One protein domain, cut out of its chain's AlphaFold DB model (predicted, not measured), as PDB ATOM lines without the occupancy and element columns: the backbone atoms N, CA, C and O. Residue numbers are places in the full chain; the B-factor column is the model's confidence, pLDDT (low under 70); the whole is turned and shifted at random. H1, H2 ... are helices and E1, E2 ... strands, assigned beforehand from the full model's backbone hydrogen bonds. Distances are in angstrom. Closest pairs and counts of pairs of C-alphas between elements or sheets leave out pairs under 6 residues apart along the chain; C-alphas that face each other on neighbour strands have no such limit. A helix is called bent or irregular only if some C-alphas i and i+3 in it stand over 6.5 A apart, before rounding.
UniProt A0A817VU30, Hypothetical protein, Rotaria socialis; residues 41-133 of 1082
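Overview. This is residues 41 to 133 of the 1082 residues of the protein "Hypothetical protein" of Rotaria socialis (UniProt A0A817VU30). Two long helices, H1 and H2, make a loose, spread helical hairpin, and a small head of short strands and short helices follows H2 at the end away from the hairpin's turn. The head holds two little two-stranded sheets, E1 with E2 and E3 with E4, with the short helices H3 and H4. The printed part has 93 residues with four named helices and four named strands, in the order H1, H2, E1, E2, E3, H3, E4, H4; both sheets, E1 - E2 and E3 - E4, are antiparallel, and the class is mostly helix. The whole is loose, with a radius of gyration of the C-alphas of 17.5 A, and it is a rod spanning 57 by 24 by 21 A.

Arrangement. H1, residues 41 to 64, and H2, residues 73 to 88, form a helical hairpin and run opposite ways at a shallow tilt of 31 degrees. They only just touch, with 3 pairs of C-alphas within 8 A, through residues 51 to 54 of H1 and 83 to 86 of H2 alone; the closest C-alphas are those of Val 54 and Arg 83, 7.4 A apart. A tight link leads from H2 to E1, residues 92 to 94, which forms an antiparallel hairpin with E2, residues 101 to 103; N 93 and O 102 are 2.8 A apart, within hydrogen-bond range. E3, residues 107 to 109, and E4, residues 125 to 127, are antiparallel neighbours, with N 108 and O 126 at 2.8 A. Between the two sheets, the closest C-alphas of E2 and E4 are those of His 102 and Cys 127, 6.7 A apart. H3, residues 113 to 116, and H4, residues 128 to 131, are close but not clearly touching, the closest C-alphas being those of His 114 and Tyr 131 at 7.8 A. H1 is apart from E1, E2, E3, E4, H3 and H4. In H1 and H2 every O i to N i+4 pair is within hydrogen-bond range, while H3 and H4 are too short for such a pair.

Along the chain. H1 begins at C-alpha 41 (5.875, -0.356, 34.604) and is 33.7 A long from first to last C-alpha. H2 is 22.5 A long and ends at C-alpha 88 (0.900, -10.931, 17.214). E1, E2 and E3 are each 7.1 A long and E4 is 6.9 A. H3 is neither bent nor irregular, but only just: C-alphas 113 and 116 are 6.0 A apart. H4 is 4.9 A long and ends at C-alpha 131 (-6.319, 9.146, 22.376).

Size, cuts and confidence. The two C-alphas farthest apart are those of Ile 70 and Asn 116, at 56.8 A. Residues 66 to 74 stand free, and of these 73 and 74 belong to H2. The printed part has no cut and no long link. The mean pLDDT of the printed part is 74.7, and residues 41 to 72 are under 70.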
ATOM      1  N   LYS A  41       4.792  -1.224  35.092       29.91
ATOM      2  CA  LYS A  41       5.875  -0.356  34.604       29.91
ATOM      3  C   LYS A  41       7.036  -1.158  34.024       29.91
ATOM      4  O   LYS A  41       7.540  -0.776  32.974       29.91
ATOM      5  N   ASN A  42       7.410  -2.273  34.650       32.59
ATOM      6  CA  ASN A  42       8.469  -3.132  34.118       32.59
ATOM      7  C   ASN A  42       8.029  -3.786  32.797       32.59
ATOM      8  O   ASN A  42       8.744  -3.665  31.811       32.59
ATOM      9  N   ARG A  43       6.809  -4.348  32.713       34.22
ATOM     10  CA  ARG A  43       6.281  -4.897  31.443       34.22
ATOM     11  C   ARG A  43       6.229  -3.853  30.318       34.22
ATOM     12  O   ARG A  43       6.589  -4.167  29.191       34.22
ATOM     13  N   LEU A  44       5.837  -2.611  30.617       34.44
ATOM     14  CA  LEU A  44       5.838  -1.506  29.644       34.44
ATOM     15  C   LEU A  44       7.241  -1.018  29.249       34.44
ATOM     16  O   LEU A  44       7.380  -0.435  28.175       34.44
ATOM     17  N   LYS A  45       8.261  -1.218  30.095       32.50
ATOM     18  CA  LYS A  45       9.656  -0.919  29.751       32.50
ATOM     19  C   LYS A  45      10.171  -1.953  28.750       32.50
ATOM     20  O   LYS A  45      10.549  -1.555  27.656       32.50
ATOM     21  N   ASN A  46      10.039  -3.243  29.078       36.00
ATOM     22  CA  ASN A  46      10.399  -4.349  28.190       36.00
ATOM     23  C   ASN A  46       9.728  -4.199  26.815       36.00
ATOM     24  O   ASN A  46      10.432  -4.047  25.835       36.00
ATOM     25  N   VAL A  47       8.398  -4.052  26.744       35.97
ATOM     26  CA  VAL A  47       7.675  -3.920  25.457       35.97
ATOM     27  C   VAL A  47       8.124  -2.712  24.616       35.97
ATOM     28  O   VAL A  47       8.000  -2.740  23.394       35.97
ATOM     29  N   LYS A  48       8.656  -1.643  25.227       34.16
ATOM     30  CA  LYS A  48       9.268  -0.527  24.483       34.16
ATOM     31  C   LYS A  48      10.692  -0.826  24.024       34.16
ATOM     32  O   LYS A  48      11.087  -0.344  22.972       34.16
ATOM     33  N   GLU A  49      11.449  -1.585  24.802       39.69
ATOM     34  CA  GLU A  49      12.782  -2.060  24.431       39.69
ATOM     35  C   GLU A  49      12.679  -3.113  23.312       39.69
ATOM     36  O   GLU A  49      13.435  -3.023  22.352       39.69
ATOM     37  N   ASP A  50      11.653  -3.972  23.346       40.34
ATOM     38  CA  ASP A  50      11.284  -4.930  22.296       40.34
ATOM     39  C   ASP A  50      10.804  -4.228  21.006       40.34
ATOM     40  O   ASP A  50      11.215  -4.587  19.907       40.34
ATOM     41  N   LEU A  51       9.956  -3.187  21.097       37.38
ATOM     42  CA  LEU A  51       9.562  -2.422  19.900       37.38
ATOM     43  C   LEU A  51      10.739  -1.642  19.303       37.38
ATOM     44  O   LEU A  51      10.863  -1.554  18.084       37.38
ATOM     45  N   ASN A  52      11.595  -1.063  20.149       41.00
ATOM     46  CA  ASN A  52      12.768  -0.333  19.685       41.00
ATOM     47  C   ASN A  52      13.817  -1.275  19.085       41.00
ATOM     48  O   ASN A  52      14.439  -0.894  18.097       41.00
ATOM     49  N   SER A  53      14.009  -2.485  19.625       44.16
ATOM     50  CA  SER A  53      14.912  -3.475  19.029       44.16
ATOM     51  C   SER A  53      14.382  -3.961  17.682       44.16
ATOM     52  O   SER A  53      15.149  -3.960  16.730       44.16
ATOM     53  N   VAL A  54      13.075  -4.230  17.540       46.84
ATOM     54  CA  VAL A  54      12.465  -4.538  16.231       46.84
ATOM     55  C   VAL A  54      12.654  -3.389  15.233       46.84
ATOM     56  O   VAL A  54      13.115  -3.642  14.131       46.84
ATOM     57  N   ILE A  55      12.410  -2.127  15.612       51.56
ATOM     58  CA  ILE A  55      12.595  -0.966  14.710       51.56
ATOM     59  C   ILE A  55      14.078  -0.716  14.368       51.56
ATOM     60  O   ILE A  55      14.398  -0.223  13.285       51.56
ATOM     61  N   THR A  56      14.997  -1.038  15.281       48.16
ATOM     62  CA  THR A  56      16.443  -0.926  15.028       48.16
ATOM     63  C   THR A  56      16.918  -2.068  14.131       48.16
ATOM     64  O   THR A  56      17.690  -1.828  13.211       48.16
ATOM     65  N   ASN A  57      16.391  -3.278  14.328       52.03
ATOM     66  CA  ASN A  57      16.644  -4.438  13.479       52.03
ATOM     67  C   ASN A  57      16.034  -4.263  12.081       52.03
ATOM     68  O   ASN A  57      16.720  -4.565  11.119       52.03
ATOM     69  N   ASP A  58      14.816  -3.717  11.944       52.44
ATOM     70  CA  ASP A  58      14.206  -3.348  10.651       52.44
ATOM     71  C   ASP A  58      15.195  -2.503   9.825       52.44
ATOM     72  O   ASP A  58      15.431  -2.800   8.657       52.44
ATOM     73  N   ARG A  59      15.826  -1.494  10.446       55.75
ATOM     74  CA  ARG A  59      16.816  -0.623   9.788       55.75
ATOM     75  C   ARG A  59      18.159  -1.292   9.539       55.75
ATOM     76  O   ARG A  59      18.660  -1.199   8.430       55.75
ATOM     77  N   LEU A  60      18.729  -1.969  10.536       51.38
ATOM     78  CA  LEU A  60      20.011  -2.666  10.384       51.38
ATOM     79  C   LEU A  60      19.923  -3.796   9.350       51.38
ATOM     80  O   LEU A  60      20.911  -4.086   8.690       51.38
ATOM     81  N   ILE A  61      18.750  -4.413   9.181       52.50
ATOM     82  CA  ILE A  61      18.499  -5.455   8.179       52.50
ATOM     83  C   ILE A  61      18.144  -4.838   6.820       52.50
ATOM     84  O   ILE A  61      18.536  -5.394   5.801       52.50
ATOM     85  N   GLU A  62      17.488  -3.673   6.759       54.69
ATOM     86  CA  GLU A  62      17.408  -2.887   5.516       54.69
ATOM     87  C   GLU A  62      18.798  -2.439   5.037       54.69
ATOM     88  O   GLU A  62      19.086  -2.568   3.853       54.69
ATOM     89  N   GLU A  63      19.685  -2.000   5.933       54.38
ATOM     90  CA  GLU A  63      21.088  -1.694   5.620       54.38
ATOM     91  C   GLU A  63      21.855  -2.965   5.205       54.38
ATOM     92  O   GLU A  63      22.473  -2.976   4.144       54.38
ATOM     93  N   TYR A  64      21.743  -4.067   5.956       51.03
ATOM     94  CA  TYR A  64      22.402  -5.343   5.640       51.03
ATOM     95  C   TYR A  64      22.010  -5.884   4.253       51.03
ATOM     96  O   TYR A  64      22.880  -6.149   3.422       51.03
ATOM     97  N   LEU A  65      20.704  -5.940   3.955       51.41
ATOM     98  CA  LEU A  65      20.153  -6.384   2.663       51.41
ATOM     99  C   LEU A  65      20.462  -5.437   1.487       51.41
ATOM    100  O   LEU A  65      20.173  -5.784   0.344       51.41
ATOM    101  N   LEU A  66      21.028  -4.256   1.751       51.25
ATOM    102  CA  LEU A  66      21.554  -3.336   0.740       51.25
ATOM    103  C   LEU A  66      23.086  -3.427   0.584       51.25
ATOM    104  O   LEU A  66      23.638  -2.706  -0.246       51.25
ATOM    105  N   THR A  67      23.777  -4.271   1.366       48.84
ATOM    106  CA  THR A  67      25.257  -4.308   1.432       48.84
ATOM    107  C   THR A  67      25.921  -5.643   1.093       48.84
ATOM    108  O   THR A  67      27.100  -5.621   0.745       48.84
ATOM    109  N   GLU A  68      25.222  -6.782   1.146       44.28
ATOM    110  CA  GLU A  68      25.783  -8.078   0.729       44.28
ATOM    111  C   GLU A  68      25.231  -8.563  -0.621       44.28
ATOM    112  O   GLU A  68      24.027  -8.548  -0.868       44.28
ATOM    113  N   GLU A  69      26.122  -9.074  -1.479       46.22
ATOM    114  CA  GLU A  69      25.780  -9.710  -2.765       46.22
ATOM    115  C   GLU A  69      25.218 -11.143  -2.603       46.22
ATOM    116  O   GLU A  69      24.887 -11.798  -3.591       46.22
ATOM    117  N   ILE A  70      25.112 -11.656  -1.367       47.44
ATOM    118  CA  ILE A  70      24.721 -13.041  -1.056       47.44
ATOM    119  C   ILE A  70      23.436 -13.052  -0.217       47.44
ATOM    120  O   ILE A  70      23.418 -12.704   0.960       47.44
ATOM    121  N   PHE A  71      22.338 -13.502  -0.822       57.53
ATOM    122  CA  PHE A  71      21.002 -13.454  -0.225       57.53
ATOM    123  C   PHE A  71      20.697 -14.716   0.616       57.53
ATOM    124  O   PHE A  71      20.011 -15.628   0.147       57.53
ATOM    125  N   ASP A  72      21.199 -14.811   1.857       68.94
ATOM    126  CA  ASP A  72      20.853 -15.946   2.740       68.94
ATOM    127  C   ASP A  72      19.379 -15.883   3.170       68.94
ATOM    128  O   ASP A  72      18.967 -15.138   4.068       68.94
ATOM    129  N   THR A  73      18.573 -16.730   2.531       73.38
ATOM    130  CA  THR A  73      17.126 -16.825   2.732       73.38
ATOM    131  C   THR A  73      16.736 -17.113   4.183       73.38
ATOM    132  O   THR A  73      15.649 -16.714   4.600       73.38
ATOM    133  N   ARG A  74      17.608 -17.739   4.985       76.81
ATOM    134  CA  ARG A  74      17.339 -18.057   6.399       76.81
ATOM    135  C   ARG A  74      17.299 -16.802   7.263       76.81
ATOM    136  O   ARG A  74      16.388 -16.673   8.073       76.81
ATOM    137  N   ILE A  75      18.213 -15.855   7.035       78.75
ATOM    138  CA  ILE A  75      18.244 -14.572   7.759       78.75
ATOM    139  C   ILE A  75      16.948 -13.799   7.492       78.75
ATOM    140  O   ILE A  75      16.314 -13.285   8.415       78.75
ATOM    141  N   VAL A  76      16.503 -13.779   6.231       80.19
ATOM    142  CA  VAL A  76      15.258 -13.110   5.832       80.19
ATOM    143  C   VAL A  76      14.024 -13.826   6.391       80.19
ATOM    144  O   VAL A  76      13.081 -13.172   6.837       80.19
ATOM    145  N   HIS A  77      14.029 -15.160   6.428       84.19
ATOM    146  CA  HIS A  77      12.982 -15.951   7.073       84.19
ATOM    147  C   HIS A  77      12.889 -15.672   8.579       84.19
ATOM    148  O   HIS A  77      11.803 -15.362   9.073       84.19
ATOM    149  N   ASP A  78      13.991 -15.726   9.322       83.81
ATOM    150  CA  ASP A  78      13.971 -15.477  10.768       83.81
ATOM    151  C   ASP A  78      13.557 -14.021  11.076       83.81
ATOM    152  O   ASP A  78      12.729 -13.787  11.960       83.81
ATOM    153  N   PHE A  79      13.986 -13.050  10.261       84.38
ATOM    154  CA  PHE A  79      13.495 -11.666  10.321       84.38
ATOM    155  C   PHE A  79      11.973 -11.554  10.108       84.38
ATOM    156  O   PHE A  79      11.282 -10.922  10.910       84.38
ATOM    157  N   LEU A  80      11.420 -12.178   9.061       87.56
ATOM    158  CA  LEU A  80       9.972 -12.155   8.801       87.56
ATOM    159  C   LEU A  80       9.178 -12.910   9.880       87.56
ATOM    160  O   LEU A  80       8.046 -12.520  10.189       87.56
ATOM    161  N   THR A  81       9.786 -13.927  10.500       89.19
ATOM    162  CA  THR A  81       9.247 -14.614  11.684       89.19
ATOM    163  C   THR A  81       9.119 -13.639  12.846       89.19
ATOM    164  O   THR A  81       8.013 -13.435  13.339       89.19
ATOM    165  N   GLU A  82      10.203 -12.977  13.254       86.25
ATOM    166  CA  GLU A  82      10.182 -12.027  14.374       86.25
ATOM    167  C   GLU A  82       9.296 -10.805  14.093       86.25
ATOM    168  O   GLU A  82       8.571 -10.333  14.976       86.25
ATOM    169  N   ARG A  83       9.231 -10.348  12.837       86.81
ATOM    170  CA  ARG A  83       8.268  -9.325  12.411       86.81
ATOM    171  C   ARG A  83       6.826  -9.787  12.643       86.81
ATOM    172  O   ARG A  83       6.059  -9.080  13.295       86.81
ATOM    173  N   TYR A  84       6.460 -10.991  12.197       90.81
ATOM    174  CA  TYR A  84       5.133 -11.568  12.448       90.81
ATOM    175  C   TYR A  84       4.863 -11.789  13.947       90.81
ATOM    176  O   TYR A  84       3.795 -11.431  14.447       90.81
ATOM    177  N   LEU A  85       5.830 -12.341  14.686       87.75
ATOM    178  CA  LEU A  85       5.695 -12.633  16.111       87.75
ATOM    179  C   LEU A  85       5.538 -11.352  16.938       87.75
ATOM    180  O   LEU A  85       4.642 -11.294  17.781       87.75
ATOM    181  N   SER A  86       6.300 -10.295  16.650       83.75
ATOM    182  CA  SER A  86       6.111  -8.974  17.268       83.75
ATOM    183  C   SER A  86       4.755  -8.346  16.903       83.75
ATOM    184  O   SER A  86       4.138  -7.674  17.741       83.75
ATOM    185  N   GLU A  87       4.225  -8.620  15.705       85.00
ATOM    186  CA  GLU A  87       2.893  -8.191  15.271       85.00
ATOM    187  C   GLU A  87       1.737  -8.965  15.920       85.00
ATOM    188  O   GLU A  87       0.627  -8.422  15.952       85.00
ATOM    189  N   VAL A  88       1.956 -10.140  16.533       87.44
ATOM    190  CA  VAL A  88       0.900 -10.931  17.214       87.44
ATOM    191  C   VAL A  88       1.094 -11.041  18.738       87.44
ATOM    192  O   VAL A  88       0.204 -10.634  19.483       87.44
ATOM    193  N   ARG A  89       2.279 -11.402  19.246       84.25
ATOM    194  CA  ARG A  89       2.573 -11.717  20.670       84.25
ATOM    195  C   ARG A  89       2.582 -10.525  21.652       84.25
ATOM    196  O   ARG A  89       3.098 -10.629  22.762       84.25
ATOM    197  N   GLN A  90       2.022  -9.374  21.282       81.06
ATOM    198  CA  GLN A  90       2.013  -8.183  22.149       81.06
ATOM    199  C   GLN A  90       1.126  -8.348  23.384       81.06
ATOM    200  O   GLN A  90      -0.011  -8.807  23.281       81.06
ATOM    201  N   VAL A  91       1.600  -7.824  24.516       83.75
ATOM    202  CA  VAL A  91       0.833  -7.685  25.763       83.75
ATOM    203  C   VAL A  91      -0.436  -6.855  25.530       83.75
ATOM    204  O   VAL A  91      -0.384  -5.777  24.935       83.75
ATOM    205  N   TRP A  92      -1.572  -7.331  26.042       88.88
ATOM    206  CA  TRP A  92      -2.845  -6.609  26.021       88.88
ATOM    207  C   TRP A  92      -3.039  -5.832  27.328       88.88
ATOM    208  O   TRP A  92      -2.656  -6.291  28.404       88.88
ATOM    209  N   LEU A  93      -3.608  -4.632  27.229       91.69
ATOM    210  CA  LEU A  93      -3.772  -3.684  28.328       91.69
ATOM    211  C   LEU A  93      -5.192  -3.108  28.316       91.69
ATOM    212  O   LEU A  93      -5.707  -2.738  27.259       91.69
ATOM    213  N   ALA A  94      -5.804  -2.975  29.492       94.12
ATOM    214  CA  ALA A  94      -7.080  -2.284  29.655       94.12
ATOM    215  C   ALA A  94      -6.910  -0.764  29.481       94.12
ATOM    216  O   ALA A  94      -6.055  -0.143  30.115       94.12
ATOM    217  N   CYS A  95      -7.735  -0.154  28.632       95.94
ATOM    218  CA  CYS A  95      -7.838   1.295  28.490       95.94
ATOM    219  C   CYS A  95      -8.464   1.899  29.749       95.94
ATOM    220  O   CYS A  95      -9.620   1.612  30.049       95.94
ATOM    221  N   GLN A  96      -7.752   2.791  30.441       94.94
ATOM    222  CA  GLN A  96      -8.255   3.407  31.676       94.94
ATOM    223  C   GLN A  96      -9.614   4.113  31.478       94.94
ATOM    224  O   GLN A  96     -10.525   3.965  32.297       94.94
ATOM    225  N   CYS A  97      -9.773   4.811  30.344       94.81
ATOM    226  CA  CYS A  97     -10.973   5.587  30.031       94.81
ATOM    227  C   CYS A  97     -12.218   4.728  29.759       94.81
ATOM    228  O   CYS A  97     -13.310   5.153  30.121       94.81
ATOM    229  N   CYS A  98     -12.092   3.569  29.096       94.06
ATOM    230  CA  CYS A  98     -13.248   2.786  28.619       94.06
ATOM    231  C   CYS A  98     -13.262   1.308  29.051       94.06
ATOM    232  O   CYS A  98     -14.123   0.550  28.608       94.06
ATOM    233  N   ASN A  99     -12.293   0.880  29.865       93.81
ATOM    234  CA  ASN A  99     -12.036  -0.497  30.314       93.81
ATOM    235  C   ASN A  99     -11.880  -1.563  29.209       93.81
ATOM    236  O   ASN A  99     -11.722  -2.741  29.518       93.81
ATOM    237  N   CYS A 100     -11.896  -1.191  27.927       94.81
ATOM    238  CA  CYS A 100     -11.668  -2.135  26.836       94.81
ATOM    239  C   CYS A 100     -10.194  -2.539  26.778       94.81
ATOM    240  O   CYS A 100      -9.314  -1.680  26.850       94.81
ATOM    241  N   GLU A 101      -9.914  -3.826  26.599       93.31
ATOM    242  CA  GLU A 101      -8.551  -4.319  26.397       93.31
ATOM    243  C   GLU A 101      -8.116  -4.144  24.948       93.31
ATOM    244  O   GLU A 101      -8.874  -4.444  24.024       93.31
ATOM    245  N   HIS A 102      -6.882  -3.698  24.731       92.88
ATOM    246  CA  HIS A 102      -6.255  -3.596  23.413       92.88
ATOM    247  C   HIS A 102      -4.780  -4.023  23.500       92.88
ATOM    248  O   HIS A 102      -4.171  -3.855  24.557       92.88
ATOM    249  N   PRO A 103      -4.174  -4.541  22.416       90.12
ATOM    250  CA  PRO A 103      -2.734  -4.784  22.384       90.12
ATOM    251  C   PRO A 103      -1.951  -3.473  22.546       90.12
ATOM    252  O   PRO A 103      -2.402  -2.418  22.095       90.12
ATOM    253  N   SER A 104      -0.775  -3.558  23.166       89.00
ATOM    254  CA  SER A 104       0.145  -2.456  23.501       89.00
ATOM    255  C   SER A 104       0.268  -1.348  22.442       89.00
ATOM    256  O   SER A 104       0.123  -0.178  22.775       89.00
ATOM    257  N   HIS A 105       0.473  -1.690  21.166       85.88
ATOM    258  CA  HIS A 105       0.644  -0.722  20.070       85.88
ATOM    259  C   HIS A 105      -0.612   0.135  19.811       85.88
ATOM    260  O   HIS A 105      -0.525   1.255  19.314       85.88
ATOM    261  N   ASN A 106      -1.794  -0.375  20.170       90.38
ATOM    262  CA  ASN A 106      -3.070   0.339  20.096       90.38
ATOM    263  C   ASN A 106      -3.359   1.164  21.363       90.38
ATOM    264  O   ASN A 106      -4.473   1.672  21.520       90.38
ATOM    265  N   MET A 107      -2.381   1.303  22.262       93.75
ATOM    266  CA  MET A 107      -2.474   2.032  23.523       93.75
ATOM    267  C   MET A 107      -1.458   3.176  23.550       93.75
ATOM    268  O   MET A 107      -0.311   3.021  23.143       93.75
ATOM    269  N   GLN A 108      -1.875   4.332  24.054       95.00
ATOM    270  CA  GLN A 108      -1.069   5.547  24.140       95.00
ATOM    271  C   GLN A 108      -1.185   6.152  25.547       95.00
ATOM    272  O   GLN A 108      -2.237   6.011  26.179       95.00
ATOM    273  N   PRO A 109      -0.141   6.820  26.069       96.12
ATOM    274  CA  PRO A 109      -0.249   7.561  27.319       96.12
ATOM    275  C   PRO A 109      -1.185   8.762  27.132       96.12
ATOM    276  O   PRO A 109      -1.059   9.516  26.168       96.12
ATOM    277  N   ALA A 110      -2.128   8.953  28.052       94.69
ATOM    278  CA  ALA A 110      -3.014  10.108  28.048       94.69
ATOM    279  C   ALA A 110      -2.228  11.417  28.222       94.69
ATOM    280  O   ALA A 110      -1.259  11.478  28.984       94.69
ATOM    281  N   LYS A 111      -2.669  12.467  27.531       94.12
ATOM    282  CA  LYS A 111      -2.149  13.831  27.670       94.12
ATOM    283  C   LYS A 111      -2.824  14.564  28.840       94.12
ATOM    284  O   LYS A 111      -3.700  14.017  29.510       94.12
ATOM    285  N   GLU A 112      -2.428  15.810  29.079       91.19
ATOM    286  CA  GLU A 112      -2.998  16.652  30.138       91.19
ATOM    287  C   GLU A 112      -4.405  17.169  29.802       91.19
ATOM    288  O   GLU A 112      -5.299  17.102  30.644       91.19
ATOM    289  N   ASP A 113      -4.637  17.590  28.556       90.12
ATOM    290  CA  ASP A 113      -5.936  18.038  28.037       90.12
ATOM    291  C   ASP A 113      -7.006  16.933  28.077       90.12
ATOM    292  O   ASP A 113      -8.173  17.213  28.368       90.12
ATOM    293  N   HIS A 114      -6.603  15.674  27.877       92.25
ATOM    294  CA  HIS A 114      -7.501  14.515  27.878       92.25
ATOM    295  C   HIS A 114      -8.295  14.358  29.191       92.25
ATOM    296  O   HIS A 114      -9.422  13.872  29.150       92.25
ATOM    297  N   GLN A 115      -7.765  14.790  30.343       90.56
ATOM    298  CA  GLN A 115      -8.421  14.636  31.659       90.56
ATOM    299  C   GLN A 115      -9.781  15.362  31.743       90.56
ATOM    300  O   GLN A 115     -10.690  14.964  32.482       90.56
ATOM    301  N   ASN A 116      -9.953  16.411  30.934       88.94
ATOM    302  CA  ASN A 116     -11.190  17.182  30.870       88.94
ATOM    303  C   ASN A 116     -12.356  16.331  30.331       88.94
ATOM    304  O   ASN A 116     -13.455  16.371  30.886       88.94
ATOM    305  N   TYR A 117     -12.102  15.482  29.331       90.88
ATOM    306  CA  TYR A 117     -13.135  14.736  28.597       90.88
ATOM    307  C   TYR A 117     -13.013  13.197  28.665       90.88
ATOM    308  O   TYR A 117     -13.954  12.507  28.270       90.88
ATOM    309  N   HIS A 118     -11.936  12.645  29.233       93.50
ATOM    310  CA  HIS A 118     -11.722  11.206  29.463       93.50
ATOM    311  C   HIS A 118     -11.573  10.850  30.943       93.50
ATOM    312  O   HIS A 118     -11.118  11.654  31.753       93.50
ATOM    313  N   ASP A 119     -11.882   9.600  31.283       92.19
ATOM    314  CA  ASP A 119     -11.639   9.035  32.612       92.19
ATOM    315  C   ASP A 119     -10.212   8.482  32.735       92.19
ATOM    316  O   ASP A 119      -9.991   7.273  32.780       92.19
ATOM    317  N   CYS A 120      -9.224   9.373  32.734       93.25
ATOM    318  CA  CYS A 120      -7.806   9.058  32.928       93.25
ATOM    319  C   CYS A 120      -7.044  10.286  33.440       93.25
ATOM    320  O   CYS A 120      -7.444  11.412  33.142       93.25
ATOM    321  N   ILE A 121      -5.918  10.082  34.130       93.75
ATOM    322  CA  ILE A 121      -4.921  11.145  34.361       93.75
ATOM    323  C   ILE A 121      -3.768  11.058  33.347       93.75
ATOM    324  O   ILE A 121      -3.558  10.016  32.723       93.75
ATOM    325  N   ALA A 122      -3.008  12.146  33.183       92.25
ATOM    326  CA  ALA A 122      -1.863  12.181  32.272       92.25
ATOM    327  C   ALA A 122      -0.870  11.029  32.540       92.25
ATOM    328  O   ALA A 122      -0.549  10.701  33.686       92.25
ATOM    329  N   GLY A 123      -0.395  10.394  31.467       92.06
ATOM    330  CA  GLY A 123       0.494   9.232  31.513       92.06
ATOM    331  C   GLY A 123      -0.184   7.874  31.751       92.06
ATOM    332  O   GLY A 123       0.495   6.853  31.638       92.06
ATOM    333  N   GLU A 124      -1.490   7.805  32.042       94.50
ATOM    334  CA  GLU A 124      -2.217   6.524  32.071       94.50
ATOM    335  C   GLU A 124      -2.520   6.019  30.654       94.50
ATOM    336  O   GLU A 124      -2.783   6.800  29.742       94.50
ATOM    337  N   MET A 125      -2.482   4.699  30.453       96.25
ATOM    338  CA  MET A 125      -2.665   4.108  29.125       96.25
ATOM    339  C   MET A 125      -4.142   4.116  28.709       96.25
ATOM    340  O   MET A 125      -5.004   3.541  29.382       96.25
ATOM    341  N   ILE A 126      -4.422   4.714  27.555       96.50
ATOM    342  CA  ILE A 126      -5.736   4.743  26.905       96.50
ATOM    343  C   ILE A 126      -5.635   4.202  25.476       96.50
ATOM    344  O   ILE A 126      -4.584   4.285  24.845       96.50
ATOM    345  N   CYS A 127      -6.717   3.636  24.944       95.50
ATOM    346  CA  CYS A 127      -6.713   3.094  23.586       95.50
ATOM    347  C   CYS A 127      -6.688   4.201  22.522       95.50
ATOM    348  O   CYS A 127      -7.148   5.320  22.760       95.50
ATOM    349  N   SER A 128      -6.206   3.868  21.324       93.44
ATOM    350  CA  SER A 128      -6.048   4.795  20.196       93.44
ATOM    351  C   SER A 128      -7.330   5.567  19.850       93.44
ATOM    352  O   SER A 128      -7.255   6.755  19.550       93.44
ATOM    353  N   PHE A 129      -8.517   4.954  19.980       91.94
ATOM    354  CA  PHE A 129      -9.791   5.669  19.810       91.94
ATOM    355  C   PHE A 129      -9.954   6.805  20.828       91.94
ATOM    356  O   PHE A 129     -10.327   7.911  20.456       91.94
ATOM    357  N   CYS A 130      -9.673   6.543  22.109       93.62
ATOM    358  CA  CYS A 130      -9.750   7.575  23.138       93.62
ATOM    359  C   CYS A 130      -8.656   8.628  22.927       93.62
ATOM    360  O   CYS A 130      -8.937   9.811  22.998       93.62
ATOM    361  N   TYR A 131      -7.431   8.216  22.594       93.88
ATOM    362  CA  TYR A 131      -6.319   9.146  22.376       93.88
ATOM    363  C   TYR A 131      -6.549  10.127  21.211       93.88
ATOM    364  O   TYR A 131      -6.096  11.268  21.273       93.88
ATOM    365  N   HIS A 132      -7.253   9.697  20.160       92.19
ATOM    366  CA  HIS A 132      -7.588  10.535  19.003       92.19
ATOM    367  C   HIS A 132      -8.978  11.186  19.088       92.19
ATOM    368  O   HIS A 132      -9.368  11.905  18.164       92.19
ATOM    369  N   TYR A 133      -9.732  10.961  20.170       90.00
ATOM    370  CA  TYR A 133     -11.011  11.631  20.377       90.00
ATOM    371  C   TYR A 133     -10.792  13.131  20.599       90.00
ATOM    372  O   TYR A 133      -9.954  13.550  21.397       90.00
TER     373      TYR A 133